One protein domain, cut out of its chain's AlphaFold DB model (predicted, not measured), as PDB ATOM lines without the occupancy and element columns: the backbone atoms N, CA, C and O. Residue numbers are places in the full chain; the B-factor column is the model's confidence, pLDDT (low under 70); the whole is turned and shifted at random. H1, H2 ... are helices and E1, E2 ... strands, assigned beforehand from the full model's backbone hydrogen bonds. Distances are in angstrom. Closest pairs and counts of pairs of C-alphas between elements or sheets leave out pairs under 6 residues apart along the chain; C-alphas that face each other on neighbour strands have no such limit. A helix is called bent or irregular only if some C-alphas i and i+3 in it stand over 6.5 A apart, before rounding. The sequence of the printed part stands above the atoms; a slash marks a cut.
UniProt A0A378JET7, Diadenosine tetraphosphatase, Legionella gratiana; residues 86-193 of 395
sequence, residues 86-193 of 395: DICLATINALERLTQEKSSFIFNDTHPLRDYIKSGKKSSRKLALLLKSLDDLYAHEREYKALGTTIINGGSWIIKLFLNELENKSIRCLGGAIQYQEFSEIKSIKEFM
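What this domain is: This is residues 86 to 193 of the 395 residues of the protein "Diadenosine tetraphosphatase" of Legionella gratiana (UniProt A0A378JET7). A rounded cluster of helices is built round H1, which runs through the middle: H4 packs on one side of it, with H3 and then H2 following outward in two helical hairpins, while H6 and the small strand hairpin E1 E2 lie on the opposite side. H5 runs over a third side of H1 and, with residues 162 to 166, reaches the strand hairpin. Look for 108 printed residues with six named helices and two named strands, in the order H1 H2 H3 H4 H5 E1 E2 H6; the class is mostly helix, and the sheet, in the order E1 - E2, is antiparallel. The whole is compact, with a radius of gyration of the C-alphas of 13.0 A and spans of 34 by 30 by 27 A.

Where its parts are: Find C-alpha 86 at (8.911, 15.310, 72.644); from there H1, residues 86 to 101, runs 22.7 A to C-alpha 101 at (23.637, 26.043, 86.139). Next come H2, residues 112 to 118, and H3, residues 124 to 133, 14.3 A long. H4, residues 138 to 152, spans 21.5 A and is irregular: C-alphas 139 and 142 are 8.5 A apart. H5, residues 156 to 167, spans 16.9 A. Then read E1, residues 171 to 174, and E2, residues 177 to 180. H6, residues 185 to 193, spans 11.4 A and ends at C-alpha 193 at (14.458, 16.427, 66.686).

How they stand to each other: Begin at H1, the hub. It touches H4 at a steep tilt of 38 degrees, opposite ways, with C-alphas 94 and 143 closest at 4.6 A. H3 and H4 form a helical hairpin at a shallow tilt of 15 degrees, with C-alphas 128 and 148 closest at 5.9 A. H2 and H3 form another, with C-alphas 112 and 130 closest at 6.8 A. Residues 88 to 95 of H1 touch H5, the same way at a shallow tilt of 31 degrees; C-alphas 88 and 158 are closest at 7.3 A. Residues 88 to 92 of H1 touch H6, with C-alphas 89 and 190 closest at 6.4 A. H6 touches H5 too, with C-alphas 162 and 186 closest at 6.3 A, and is apart from H2, H3 and H4. In the hairpin E1 and E2, look for N 172 and O 179, 2.9 A apart, and N 179 and O 172, 2.8 A apart, both within hydrogen-bond range. The closest C-alphas of H1 and E2, 100 and 177, are 6.0 A apart. In H1, H2, H3, H5 and H6 every O i to N i+4 pair is within hydrogen-bond range; in H4, 9 of 11 are.

The domain as a whole: The two C-alphas farthest apart, those of Asp 136 and Glu 182, are 36.6 A apart. The printed part has no cut and no long link; H1 to H2 is short, and the other links are tight. Look at the B-factor column: the mean pLDDT of the printed part is 75.8, and residues 101 to 141 are under 70.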
ATOM      1  N   ASP A  86       9.125  14.241  71.651       94.88
ATOM      2  CA  ASP A  86       8.911  15.310  72.644       94.88
ATOM      3  C   ASP A  86       9.660  15.004  73.963       94.88
ATOM      4  O   ASP A  86      10.332  15.874  74.527       94.88
ATOM      5  N   ILE A  87       9.603  13.753  74.441       94.19
ATOM      6  CA  ILE A  87      10.326  13.285  75.639       94.19
ATOM      7  C   ILE A  87      11.849  13.377  75.435       94.19
ATOM      8  O   ILE A  87      12.575  13.814  76.338       94.19
ATOM      9  N   CYS A  88      12.346  12.999  74.256       97.00
ATOM     10  CA  CYS A  88      13.762  13.089  73.906       97.00
ATOM     11  C   CYS A  88      14.257  14.544  73.953       97.00
ATOM     12  O   CYS A  88      15.246  14.837  74.629       97.00
ATOM     13  N   LEU A  89      13.526  15.481  73.338       97.06
ATOM     14  CA  LEU A  89      13.856  16.910  73.385       97.06
ATOM     15  C   LEU A  89      13.816  17.468  74.812       97.06
ATOM     16  O   LEU A  89      14.748  18.160  75.228       97.06
ATOM     17  N   ALA A  90      12.786  17.130  75.593       94.44
ATOM     18  CA  ALA A  90      12.699  17.525  76.999       94.44
ATOM     19  C   ALA A  90      13.902  17.016  77.812       94.44
ATOM     20  O   ALA A  90      14.418  17.730  78.670       94.44
ATOM     21  N   THR A  91      14.389  15.814  77.501       93.69
ATOM     22  CA  THR A  91      15.577  15.225  78.132       93.69
ATOM     23  C   THR A  91      16.843  15.991  77.802       93.69
ATOM     24  O   THR A  91      17.608  16.311  78.708       93.69
ATOM     25  N   ILE A  92      17.075  16.287  76.521       96.19
ATOM     26  CA  ILE A  92      18.259  17.037  76.091       96.19
ATOM     27  C   ILE A  92      18.251  18.419  76.750       96.19
ATOM     28  O   ILE A  92      19.233  18.785  77.389       96.19
ATOM     29  N   ASN A  93      17.118  19.123  76.711       94.62
ATOM     30  CA  ASN A  93      16.968  20.438  77.336       94.62
ATOM     31  C   ASN A  93      17.195  20.395  78.859       94.62
ATOM     32  O   ASN A  93      17.812  21.299  79.422       94.62
ATOM     33  N   ALA A  94      16.730  19.340  79.535       87.69
ATOM     34  CA  ALA A  94      16.978  19.151  80.961       87.69
ATOM     35  C   ALA A  94      18.470  18.937  81.260       87.69
ATOM     36  O   ALA A  94      19.017  19.543  82.180       87.69
ATOM     37  N   LEU A  95      19.150  18.111  80.461       87.81
ATOM     38  CA  LEU A  95      20.586  17.862  80.606       87.81
ATOM     39  C   LEU A  95      21.419  19.116  80.322       87.81
ATOM     40  O   LEU A  95      22.387  19.371  81.040       87.81
ATOM     41  N   GLU A  96      21.034  19.920  79.329       89.94
ATOM     42  CA  GLU A  96      21.648  21.223  79.058       89.94
ATOM     43  C   GLU A  96      21.543  22.148  80.276       89.94
ATOM     44  O   GLU A  96      22.572  22.630  80.749       89.94
ATOM     45  N   ARG A  97      20.338  22.337  80.836       84.38
ATOM     46  CA  ARG A  97      20.110  23.199  82.015       84.38
ATOM     47  C   ARG A  97      20.917  22.751  83.226       84.38
ATOM     48  O   ARG A  97      21.660  23.547  83.799       84.38
ATOM     49  N   LEU A  98      20.852  21.458  83.554       77.06
ATOM     50  CA  LEU A  98      21.613  20.876  84.663       77.06
ATOM     51  C   LEU A  98      23.130  21.059  84.488       77.06
ATOM     52  O   LEU A  98      23.853  21.205  85.472       77.06
ATOM     53  N   THR A  99      23.614  21.058  83.244       77.62
ATOM     54  CA  THR A  99      25.032  21.275  82.927       77.62
ATOM     55  C   THR A  99      25.424  22.757  83.018       77.62
ATOM     56  O   THR A  99      26.518  23.064  83.487       77.62
ATOM     57  N   GLN A 100      24.554  23.678  82.587       77.12
ATOM     58  CA  GLN A 100      24.802  25.128  82.595       77.12
ATOM     59  C   GLN A 100      24.841  25.715  84.007       77.12
ATOM     60  O   GLN A 100      25.797  26.402  84.366       77.12
ATOM     61  N   GLU A 101      23.814  25.434  84.812       65.69
ATOM     62  CA  GLU A 101      23.637  26.043  86.139       65.69
ATOM     63  C   GLU A 101      24.682  25.570  87.144       65.69
ATOM     64  O   GLU A 101      24.945  26.225  88.152       65.69
ATOM     65  N   LYS A 102      25.309  24.432  86.860       59.12
ATOM     66  CA  LYS A 102      26.299  23.842  87.736       59.12
ATOM     67  C   LYS A 102      27.533  23.426  86.942       59.12
ATOM     68  O   LYS A 102      27.926  22.270  86.926       59.12
ATOM     69  N   SER A 103      28.202  24.373  86.293       50.00
ATOM     70  CA  SER A 103      29.447  24.113  85.547       50.00
ATOM     71  C   SER A 103      30.565  23.451  86.391       50.00
ATOM     72  O   SER A 103      31.445  22.790  85.841       50.00
ATOM     73  N   SER A 104      30.490  23.524  87.728       45.56
ATOM     74  CA  SER A 104      31.315  22.766  88.688       45.56
ATOM     75  C   SER A 104      30.843  21.320  88.980       45.56
ATOM     76  O   SER A 104      31.644  20.509  89.423       45.56
ATOM     77  N   PHE A 105      29.594  20.951  88.682       48.00
ATOM     78  CA  PHE A 105      28.865  19.713  89.063       48.00
ATOM     79  C   PHE A 105      29.272  18.444  88.337       48.00
ATOM     80  O   PHE A 105      29.110  17.339  88.849       48.00
ATOM     81  N   ILE A 106      29.782  18.590  87.118       48.84
ATOM     82  CA  ILE A 106      30.274  17.453  86.340       48.84
ATOM     83  C   ILE A 106      31.759  17.235  86.608       48.84
ATOM     84  O   ILE A 106      32.240  16.123  86.404       48.84
ATOM     85  N   PHE A 107      32.486  18.239  87.114       48.59
ATOM     86  CA  PHE A 107      33.948  18.208  87.181       48.59
ATOM     87  C   PHE A 107      34.542  18.217  88.605       48.59
ATOM     88  O   PHE A 107      35.589  17.588  88.762       48.59
ATOM     89  N   ASN A 108      33.863  18.759  89.629       46.62
ATOM     90  CA  ASN A 108      34.312  18.766  91.034       46.62
ATOM     91  C   ASN A 108      33.289  18.098  91.989       46.62
ATOM     92  O   ASN A 108      32.151  18.537  92.090       46.62
ATOM     93  N   ASP A 109      33.766  17.051  92.677       48.47
ATOM     94  CA  ASP A 109      33.214  16.262  93.799       48.47
ATOM     95  C   ASP A 109      31.857  15.523  93.684       48.47
ATOM     96  O   ASP A 109      30.847  16.059  93.248       48.47
ATOM     97  N   THR A 110      31.908  14.231  94.071       51.78
ATOM     98  CA  THR A 110      30.867  13.250  94.502       51.78
ATOM     99  C   THR A 110      29.435  13.326  93.947       51.78
ATOM    100  O   THR A 110      28.514  12.760  94.542       51.78
ATOM    101  N   HIS A 111      29.200  13.961  92.795       56.34
ATOM    102  CA  HIS A 111      27.845  14.052  92.273       56.34
ATOM    103  C   HIS A 111      27.331  12.670  91.825       56.34
ATOM    104  O   HIS A 111      27.961  12.025  90.975       56.34
ATOM    105  N   PRO A 112      26.156  12.216  92.292       58.88
ATOM    106  CA  PRO A 112      25.729  10.843  92.053       58.88
ATOM    107  C   PRO A 112      25.528  10.487  90.562       58.88
ATOM    108  O   PRO A 112      25.685   9.325  90.175       58.88
ATOM    109  N   LEU A 113      25.234  11.474  89.692       57.47
ATOM    110  CA  LEU A 113      25.168  11.266  88.229       57.47
ATOM    111  C   LEU A 113      26.550  10.950  87.639       57.47
ATOM    112  O   LEU A 113      26.654  10.083  86.776       57.47
ATOM    113  N   ARG A 114      27.618  11.590  88.134       55.78
ATOM    114  CA  ARG A 114      29.004  11.315  87.723       55.78
ATOM    115  C   ARG A 114      29.439   9.919  88.153       55.78
ATOM    116  O   ARG A 114      30.046   9.209  87.357       55.78
ATOM    117  N   ASP A 115      29.070   9.487  89.355       58.53
ATOM    118  CA  ASP A 115      29.347   8.123  89.820       58.53
ATOM    119  C   ASP A 115      28.564   7.074  89.029       58.53
ATOM    120  O   ASP A 115      29.086   5.997  88.735       58.53
ATOM    121  N   TYR A 116      27.330   7.373  88.617       60.41
ATOM    122  CA  TYR A 116      26.587   6.510  87.703       60.41
ATOM    123  C   TYR A 116      27.303   6.359  86.347       60.41
ATOM    124  O   TYR A 116      27.452   5.227  85.882       60.41
ATOM    125  N   ILE A 117      27.811   7.458  85.770       52.19
ATOM    126  CA  ILE A 117      28.611   7.458  84.527       52.19
ATOM    127  C   ILE A 117      29.895   6.638  84.709       52.19
ATOM    128  O   ILE A 117      30.108   5.656  84.000       52.19
ATOM    129  N   LYS A 118      30.718   6.982  85.709       51.97
ATOM    130  CA  LYS A 118      32.025   6.347  85.955       51.97
ATOM    131  C   LYS A 118      31.926   4.879  86.342       51.97
ATOM    132  O   LYS A 118      32.779   4.084  85.970       51.97
ATOM    133  N   SER A 119      30.891   4.501  87.091       56.12
ATOM    134  CA  SER A 119      30.702   3.107  87.506       56.12
ATOM    135  C   SER A 119      30.285   2.183  86.359       56.12
ATOM    136  O   SER A 119      30.112   0.985  86.590       56.12
ATOM    137  N   GLY A 120      30.060   2.718  85.149       46.84
ATOM    138  CA  GLY A 120      29.594   1.953  83.992       46.84
ATOM    139  C   GLY A 120      28.242   1.278  84.231       46.84
ATOM    140  O   GLY A 120      27.848   0.373  83.489       46.84
ATOM    141  N   LYS A 121      27.519   1.674  85.291       53.41
ATOM    142  CA  LYS A 121      26.240   1.077  85.662       53.41
ATOM    143  C   LYS A 121      25.240   1.427  84.570       53.41
ATOM    144  O   LYS A 121      24.820   2.560  84.423       53.41
ATOM    145  N   LYS A 122      24.799   0.419  83.819       52.44
ATOM    146  CA  LYS A 122      23.786   0.584  82.763       52.44
ATOM    147  C   LYS A 122      22.344   0.528  83.284       52.44
ATOM    148  O   LYS A 122      21.417   0.567  82.477       52.44
ATOM    149  N   SER A 123      22.158   0.394  84.601       61.66
ATOM    150  CA  SER A 123      20.859   0.116  85.220       61.66
ATOM    151  C   SER A 123      19.975   1.360  85.286       61.66
ATOM    152  O   SER A 123      20.122   2.191  86.183       61.66
ATOM    153  N   SER A 124      18.977   1.402  84.405       56.38
ATOM    154  CA  SER A 124      17.876   2.371  84.407       56.38
ATOM    155  C   SER A 124      17.237   2.547  85.790       56.38
ATOM    156  O   SER A 124      16.986   3.665  86.221       56.38
ATOM    157  N   ARG A 125      17.060   1.457  86.551       61.47
ATOM    158  CA  ARG A 125      16.508   1.501  87.915       61.47
ATOM    159  C   ARG A 125      17.410   2.250  88.899       61.47
ATOM    160  O   ARG A 125      16.903   2.999  89.725       61.47
ATOM    161  N   LYS A 126      18.732   2.057  88.820       63.09
ATOM    162  CA  LYS A 126      19.682   2.783  89.677       63.09
ATOM    163  C   LYS A 126      19.720   4.266  89.320       63.09
ATOM    164  O   LYS A 126      19.737   5.071  90.235       63.09
ATOM    165  N   LEU A 127      19.657   4.609  88.032       62.25
ATOM    166  CA  LEU A 127      19.537   6.001  87.592       62.25
ATOM    167  C   LEU A 127      18.225   6.640  88.074       62.25
ATOM    168  O   LEU A 127      18.243   7.749  88.580       62.25
ATOM    169  N   ALA A 128      17.096   5.935  87.997       60.19
ATOM    170  CA  ALA A 128      15.822   6.452  88.500       60.19
ATOM    171  C   ALA A 128      15.832   6.683  90.023       60.19
ATOM    172  O   ALA A 128      15.357   7.712  90.489       60.19
ATOM    173  N   LEU A 129      16.387   5.746  90.804       63.66
ATOM    174  CA  LEU A 129      16.548   5.911  92.258       63.66
ATOM    175  C   LEU A 129      17.472   7.080  92.600       63.66
ATOM    176  O   LEU A 129      17.205   7.821  93.538       63.66
ATOM    177  N   LEU A 130      18.531   7.249  91.812       65.06
ATOM    178  CA  LEU A 130      19.451   8.363  91.934       65.06
ATOM    179  C   LEU A 130      18.745   9.706  91.754       65.06
ATOM    180  O   LEU A 130      18.862  10.579  92.600       65.06
ATOM    181  N   LEU A 131      17.989   9.851  90.667       63.00
ATOM    182  CA  LEU A 131      17.259  11.079  90.371       63.00
ATOM    183  C   LEU A 131      16.217  11.378  91.453       63.00
ATOM    184  O   LEU A 131      16.135  12.509  91.904       63.00
ATOM    185  N   LYS A 132      15.519  10.353  91.962       59.81
ATOM    186  CA  LYS A 132      14.609  10.493  93.113       59.81
ATOM    187  C   LYS A 132      15.308  10.919  94.405       59.81
ATOM    188  O   LYS A 132      14.703  11.589  95.223       59.81
ATOM    189  N   SER A 133      16.566  10.532  94.613       60.06
ATOM    190  CA  SER A 133      17.342  11.001  95.773       60.06
ATOM    191  C   SER A 133      17.846  12.442  95.632       60.06
ATOM    192  O   SER A 133      18.314  13.015  96.607       60.06
ATOM    193  N   LEU A 134      17.763  13.021  94.429       59.03
ATOM    194  CA  LEU A 134      18.101  14.420  94.153       59.03
ATOM    195  C   LEU A 134      16.869  15.347  94.215       59.03
ATOM    196  O   LEU A 134      17.032  16.563  94.167       59.03
ATOM    197  N   ASP A 135      15.667  14.773  94.341       51.34
ATOM    198  CA  ASP A 135      14.358  15.449  94.321       51.34
ATOM    199  C   ASP A 135      14.114  16.338  95.562       51.34
ATOM    200  O   ASP A 135      13.300  17.253  95.516       51.34
ATOM    201  N   ASP A 136      14.878  16.157  96.651       50.72
ATOM    202  CA  ASP A 136      14.829  17.031  97.842       50.72
ATOM    203  C   ASP A 136      15.394  18.453  97.587       50.72
ATOM    204  O   ASP A 136      15.314  19.335  98.444       50.72
ATOM    205  N   LEU A 137      15.954  18.718  96.399       54.84
ATOM    206  CA  LEU A 137      16.384  20.046  95.952       54.84
ATOM    207  C   LEU A 137      15.332  20.635  94.996       54.84
ATOM    208  O   LEU A 137      15.438  20.473  93.781       54.84
ATOM    209  N   TYR A 138      14.366  21.388  95.537       55.38
ATOM    210  CA  TYR A 138      13.267  22.069  94.815       55.38
ATOM    211  C   TYR A 138      13.663  22.858  93.542       55.38
ATOM    212  O   TYR A 138      12.798  23.219  92.749       55.38
ATOM    213  N   ALA A 139      14.947  23.147  93.320       60.03
ATOM    214  CA  ALA A 139      15.425  23.950  92.197       60.03
ATOM    215  C   ALA A 139      15.338  23.268  90.811       60.03
ATOM    216  O   ALA A 139      15.346  23.991  89.819       60.03
ATOM    217  N   HIS A 140      15.249  21.927  90.711       67.19
ATOM    218  CA  HIS A 140      15.299  21.213  89.409       67.19
ATOM    219  C   HIS A 140      14.285  20.062  89.250       67.19
ATOM    220  O   HIS A 140      14.523  19.100  88.511       67.19
ATOM    221  N   GLU A 141      13.147  20.126  89.945       69.88
ATOM    222  CA  GLU A 141      12.100  19.089  89.890       69.88
ATOM    223  C   GLU A 141      11.660  18.786  88.439       69.88
ATOM    224  O   GLU A 141      11.449  17.633  88.054       69.88
ATOM    225  N   ARG A 142      11.574  19.820  87.588       76.31
ATOM    226  CA  ARG A 142      11.143  19.694  86.183       76.31
ATOM    227  C   ARG A 142      12.137  18.883  85.355       76.31
ATOM    228  O   ARG A 142      11.734  17.977  84.622       76.31
ATOM    229  N   GLU A 143      13.425  19.178  85.487       80.62
ATOM    230  CA  GLU A 143      14.509  18.475  84.812       80.62
ATOM    231  C   GLU A 143      14.556  17.011  85.257       80.62
ATOM    232  O   GLU A 143      14.587  16.107  84.421       80.62
ATOM    233  N   TYR A 144      14.481  16.751  86.566       73.38
ATOM    234  CA  TYR A 144      14.485  15.385  87.091       73.38
ATOM    235  C   TYR A 144      13.256  14.582  86.670       73.38
ATOM    236  O   TYR A 144      13.393  13.403  86.324       73.38
ATOM    237  N   LYS A 145      12.080  15.212  86.587       75.25
ATOM    238  CA  LYS A 145      10.872  14.587  86.036       75.25
ATOM    239  C   LYS A 145      11.047  14.208  84.566       75.25
ATOM    240  O   LYS A 145      10.675  13.095  84.195       75.25
ATOM    241  N   ALA A 146      11.643  15.076  83.745       82.38
ATOM    242  CA  ALA A 146      11.938  14.759  82.346       82.38
ATOM    243  C   ALA A 146      12.867  13.536  82.239       82.38
ATOM    244  O   ALA A 146      12.532  12.565  81.559       82.38
ATOM    245  N   LEU A 147      13.971  13.521  82.997       80.62
ATOM    246  CA  LEU A 147      14.891  12.380  83.043       80.62
ATOM    247  C   LEU A 147      14.197  11.093  83.522       80.62
ATOM    248  O   LEU A 147      14.405  10.021  82.949       80.62
ATOM    249  N   GLY A 148      13.353  11.186  84.553       73.25
ATOM    250  CA  GLY A 148      12.583  10.066  85.090       73.25
ATOM    251  C   GLY A 148      11.626   9.461  84.060       73.25
ATOM    252  O   GLY A 148      11.638   8.243  83.855       73.25
ATOM    253  N   THR A 149      10.850  10.302  83.369       79.69
ATOM    254  CA  THR A 149       9.946   9.892  82.282       79.69
ATOM    255  C   THR A 149      10.700   9.157  81.180       79.69
ATOM    256  O   THR A 149      10.280   8.081  80.752       79.69
ATOM    257  N   THR A 150      11.849   9.678  80.762       85.69
ATOM    258  CA  THR A 150      12.694   9.063  79.730       85.69
ATOM    259  C   THR A 150      13.173   7.682  80.135       85.69
ATOM    260  O   THR A 150      13.110   6.735  79.354       85.69
ATOM    261  N   ILE A 151      13.598   7.518  81.387       80.44
ATOM    262  CA  ILE A 151      14.065   6.227  81.896       80.44
ATOM    263  C   ILE A 151      12.941   5.190  81.915       80.44
ATOM    264  O   ILE A 151      13.171   4.052  81.505       80.44
ATOM    265  N   ILE A 152      11.745   5.575  82.372       78.00
ATOM    266  CA  ILE A 152      10.567   4.693  82.421       78.00
ATOM    267  C   ILE A 152      10.186   4.213  81.015       78.00
ATOM    268  O   ILE A 152       9.814   3.057  80.843       78.00
ATOM    269  N   ASN A 153      10.355   5.073  80.011       82.81
ATOM    270  CA  ASN A 153      10.055   4.769  78.615       82.81
ATOM    271  C   ASN A 153      11.161   3.983  77.884       82.81
ATOM    272  O   ASN A 153      10.991   3.620  76.723       82.81
ATOM    273  N   GLY A 154      12.287   3.679  78.538       85.31
ATOM    274  CA  GLY A 154      13.419   2.978  77.919       85.31
ATOM    275  C   GLY A 154      14.426   3.896  77.217       85.31
ATOM    276  O   GLY A 154      15.401   3.417  76.642       85.31
ATOM    277  N   GLY A 155      14.274   5.214  77.338       88.81
ATOM    278  CA  GLY A 155      15.113   6.230  76.702       88.81
ATOM    279  C   GLY A 155      16.470   6.482  77.360       88.81
ATOM    280  O   GLY A 155      17.103   7.501  77.121       88.81
ATOM    281  N   SER A 156      16.984   5.570  78.197       86.75
ATOM    282  CA  SER A 156      18.272   5.782  78.892       86.75
ATOM    283  C   SER A 156      19.470   6.000  77.951       86.75
ATOM    284  O   SER A 156      20.530   6.440  78.396       86.75
ATOM    285  N   TRP A 157      19.322   5.657  76.669       93.12
ATOM    286  CA  TRP A 157      20.339   5.803  75.634       93.12
ATOM    287  C   TRP A 157      20.709   7.274  75.391       93.12
ATOM    288  O   TRP A 157      21.902   7.562  75.318       93.12
ATOM    289  N   ILE A 158      19.743   8.205  75.362       95.25
ATOM    290  CA  ILE A 158      20.027   9.624  75.085       95.25
ATOM    291  C   ILE A 158      20.794  10.267  76.242       95.25
ATOM    292  O   ILE A 158      21.755  11.000  76.027       95.25
ATOM    293  N   ILE A 159      20.447   9.899  77.482       88.81
ATOM    294  CA  ILE A 159      21.156  10.346  78.686       88.81
ATOM    295  C   ILE A 159      22.606   9.849  78.643       88.81
ATOM    296  O   ILE A 159      23.537  10.621  78.849       88.81
ATOM    297  N   LYS A 160      22.816   8.561  78.340       86.44
ATOM    298  CA  LYS A 160      24.164   7.978  78.233       86.44
ATOM    299  C   LYS A 160      24.987   8.643  77.127       86.44
ATOM    300  O   LYS A 160      26.162   8.919  77.354       86.44
ATOM    301  N   LEU A 161      24.380   8.911  75.970       93.19
ATOM    302  CA  LEU A 161      25.041   9.568  74.843       93.19
ATOM    303  C   LEU A 161      25.473  10.995  75.201       93.19
ATOM    304  O   LEU A 161      26.636  11.335  75.010       93.19
ATOM    305  N   PHE A 162      24.585  11.787  75.805       92.06
ATOM    306  CA  PHE A 162      24.889  13.156  76.230       92.06
ATOM    307  C   PHE A 162      26.047  13.207  77.227       92.06
ATOM    308  O   PHE A 162      26.970  14.003  77.086       92.06
ATOM    309  N   LEU A 163      26.026  12.323  78.225       82.75
ATOM    310  CA  LEU A 163      27.066  12.259  79.249       82.75
ATOM    311  C   LEU A 163      28.421  11.823  78.669       82.75
ATOM    312  O   LEU A 163      29.450  12.386  79.037       82.75
ATOM    313  N   ASN A 164      28.422  10.877  77.728       84.81
ATOM    314  CA  ASN A 164      29.624  10.478  76.996       84.81
ATOM    315  C   ASN A 164      30.179  11.629  76.136       84.81
ATOM    316  O   ASN A 164      31.389  11.835  76.078       84.81
ATOM    317  N   GLU A 165      29.301  12.405  75.498       92.00
ATOM    318  CA  GLU A 165      29.703  13.567  74.705       92.00
ATOM    319  C   GLU A 165      30.228  14.744  75.543       92.00
ATOM    320  O   GLU A 165      31.062  15.521  75.081       92.00
ATOM    321  N   LEU A 166      29.795  14.871  76.797       82.31
ATOM    322  CA  LEU A 166      30.430  15.786  77.747       82.31
ATOM    323  C   LEU A 166      31.837  15.316  78.130       82.31
ATOM    324  O   LEU A 166      32.773  16.117  78.161       82.31
ATOM    325  N   GLU A 167      32.001  14.022  78.417       81.31
ATOM    326  CA  GLU A 167      33.285  13.440  78.827       81.31
ATOM    327  C   GLU A 167      34.344  13.555  77.723       81.31
ATOM    328  O   GLU A 167      35.481  13.960  77.983       81.31
ATOM    329  N   ASN A 168      33.963  13.277  76.475       84.19
ATOM    330  CA  ASN A 168      34.858  13.372  75.321       84.19
ATOM    331  C   ASN A 168      34.971  14.797  74.733       84.19
ATOM    332  O   ASN A 168      35.726  15.009  73.783       84.19
ATOM    333  N   LYS A 169      34.274  15.780  75.322       85.25
ATOM    334  CA  LYS A 169      34.275  17.202  74.938       85.25
ATOM    335  C   LYS A 169      33.648  17.516  73.569       85.25
ATOM    336  O   LYS A 169      33.927  18.602  73.038       85.25
ATOM    337  N   SER A 170      32.811  16.624  73.029       91.69
ATOM    338  CA  SER A 170      31.868  16.912  71.931       91.69
ATOM    339  C   SER A 170      30.793  17.919  72.350       91.69
ATOM    340  O   SER A 170      30.346  18.720  71.532       91.69
ATOM    341  N   ILE A 171      30.417  17.919  73.628       90.19
ATOM    342  CA  ILE A 171      29.588  18.941  74.270       90.19
ATOM    343  C   ILE A 171      30.445  19.632  75.325       90.19
ATOM    344  O   ILE A 171      31.171  18.987  76.084       90.19
ATOM    345  N   ARG A 172      30.380  20.961  75.385       85.62
ATOM    346  CA  ARG A 172      31.084  21.762  76.392       85.62
ATOM    347  C   ARG A 172      30.141  22.771  77.016       85.62
ATOM    348  O   ARG A 172      29.246  23.275  76.350       85.62
ATOM    349  N   CYS A 173      30.395  23.111  78.274       81.00
ATOM    350  CA  CYS A 173      29.804  24.283  78.902       81.00
ATOM    351  C   CYS A 173      30.886  25.354  79.051       81.00
ATOM    352  O   CYS A 173      31.821  25.176  79.832       81.00
ATOM    353  N   LEU A 174      30.792  26.438  78.279       78.25
ATOM    354  CA  LEU A 174      31.714  27.575  78.351       78.25
ATOM    355  C   LEU A 174      30.919  28.833  78.690       78.25
ATOM    356  O   LEU A 174      29.945  29.150  78.012       78.25
ATOM    357  N   GLY A 175      31.313  29.537  79.755       71.38
ATOM    358  CA  GLY A 175      30.640  30.770  80.179       71.38
ATOM    359  C   GLY A 175      29.155  30.594  80.525       71.38
ATOM    360  O   GLY A 175      28.386  31.530  80.344       71.38
ATOM    361  N   GLY A 176      28.740  29.401  80.970       72.75
ATOM    362  CA  GLY A 176      27.337  29.096  81.283       72.75
ATOM    363  C   GLY A 176      26.466  28.740  80.072       72.75
ATOM    364  O   GLY A 176      25.269  28.543  80.238       72.75
ATOM    365  N   ALA A 177      27.039  28.616  78.870       82.56
ATOM    366  CA  ALA A 177      26.326  28.207  77.660       82.56
ATOM    367  C   ALA A 177      26.781  26.823  77.178       82.56
ATOM    368  O   ALA A 177      27.963  26.482  77.274       82.56
ATOM    369  N   ILE A 178      25.848  26.038  76.629       88.12
ATOM    370  CA  ILE A 178      26.172  24.766  75.969       88.12
ATOM    371  C   ILE A 178      26.697  25.058  74.569       88.12
ATOM    372  O   ILE A 178      26.095  25.815  73.811       88.12
ATOM    373  N   GLN A 179      27.827  24.448  74.238       92.38
ATOM    374  CA  GLN A 179      28.421  24.475  72.914       92.38
ATOM    375  C   GLN A 179      28.580  23.052  72.402       92.38
ATOM    376  O   GLN A 179      29.229  22.215  73.037       92.38
ATOM    377  N   TYR A 180      28.010  22.813  71.231       95.19
ATOM    378  CA  TYR A 180      28.124  21.563  70.504       95.19
ATOM    379  C   TYR A 180      29.259  21.644  69.485       95.19
ATOM    380  O   TYR A 180      29.378  22.629  68.758       95.19
ATOM    381  N   GLN A 181      30.087  20.605  69.411       95.12
ATOM    382  CA  GLN A 181      30.960  20.392  68.259       95.12
ATOM    383  C   GLN A 181      30.134  19.917  67.055       95.12
ATOM    384  O   GLN A 181      29.084  19.302  67.224       95.12
ATOM    385  N   GLU A 182      30.634  20.137  65.836       92.50
ATOM    386  CA  GLU A 182      29.934  19.729  64.604       92.50
ATOM    387  C   GLU A 182      29.666  18.218  64.521       92.50
ATOM    388  O   GLU A 182      28.662  17.795  63.966       92.50
ATOM    389  N   PHE A 183      30.531  17.399  65.119       92.31
ATOM    390  CA  PHE A 183      30.393  15.939  65.155       92.31
ATOM    391  C   PHE A 183      29.590  15.424  66.364       92.31
ATOM    392  O   PHE A 183      29.612  14.227  66.645       92.31
ATOM    393  N   SER A 184      28.919  16.308  67.110       96.62
ATOM    394  CA  SER A 184      28.024  15.909  68.198       96.62
ATOM    395  C   SER A 184      26.793  15.200  67.628       96.62
ATOM    396  O   SER A 184      26.015  15.770  66.855       96.62
ATOM    397  N   GLU A 185      26.584  13.950  68.037       96.88
ATOM    398  CA  GLU A 185      25.370  13.220  67.695       96.88
ATOM    399  C   GLU A 185      24.179  13.785  68.465       96.88
ATOM    400  O   GLU A 185      23.097  13.866  67.896       96.88
ATOM    401  N   ILE A 186      24.361  14.256  69.705       97.69
ATOM    402  CA  ILE A 186      23.298  14.973  70.430       97.69
ATOM    403  C   ILE A 186      22.835  16.208  69.663       97.69
ATOM    404  O   ILE A 186      21.627  16.398  69.556       97.69
ATOM    405  N   LYS A 187      23.751  17.022  69.117       97.31
ATOM    406  CA  LYS A 187      23.396  18.174  68.270       97.31
ATOM    407  C   LYS A 187      22.542  17.715  67.092       97.31
ATOM    408  O   LYS A 187      21.433  18.202  66.913       97.31
ATOM    409  N   SER A 188      23.022  16.704  66.369       96.38
ATOM    410  CA  SER A 188      22.350  16.173  65.179       96.38
ATOM    411  C   SER A 188      20.965  15.596  65.500       96.38
ATOM    412  O   SER A 188      20.009  15.824  64.766       96.38
ATOM    413  N   ILE A 189      20.838  14.873  66.617       97.62
ATOM    414  CA  ILE A 189      19.574  14.313  67.106       97.62
ATOM    415  C   ILE A 189      18.633  15.432  67.544       97.62
ATOM    416  O   ILE A 189      17.463  15.385  67.187       97.62
ATOM    417  N   LYS A 190      19.112  16.425  68.303       97.19
ATOM    418  CA  LYS A 190      18.303  17.557  68.772       97.19
ATOM    419  C   LYS A 190      17.764  18.366  67.600       97.19
ATOM    420  O   LYS A 190      16.577  18.661  67.580       97.19
ATOM    421  N   GLU A 191      18.603  18.663  66.615       95.69
ATOM    422  CA  GLU A 191      18.197  19.382  65.410       95.69
ATOM    423  C   GLU A 191      17.205  18.549  64.591       95.69
ATOM    424  O   GLU A 191      16.136  19.049  64.246       95.69
ATOM    425  N   PHE A 192      17.505  17.269  64.333       96.00
ATOM    426  CA  PHE A 192      16.602  16.359  63.619       96.00
ATOM    427  C   PHE A 192      15.238  16.273  64.303       96.00
ATOM    428  O   PHE A 192      14.240  16.616  63.674       96.00
ATOM    429  N   MET A 193      15.266  15.903  65.591       95.88
ATOM    430  CA  MET A 193      14.458  16.427  66.686       95.88
ATOM    431  C   MET A 193      13.574  17.584  66.247       95.88
ATOM    432  O   MET A 193      12.542  17.381  65.626       95.88
TER     433      MET A 193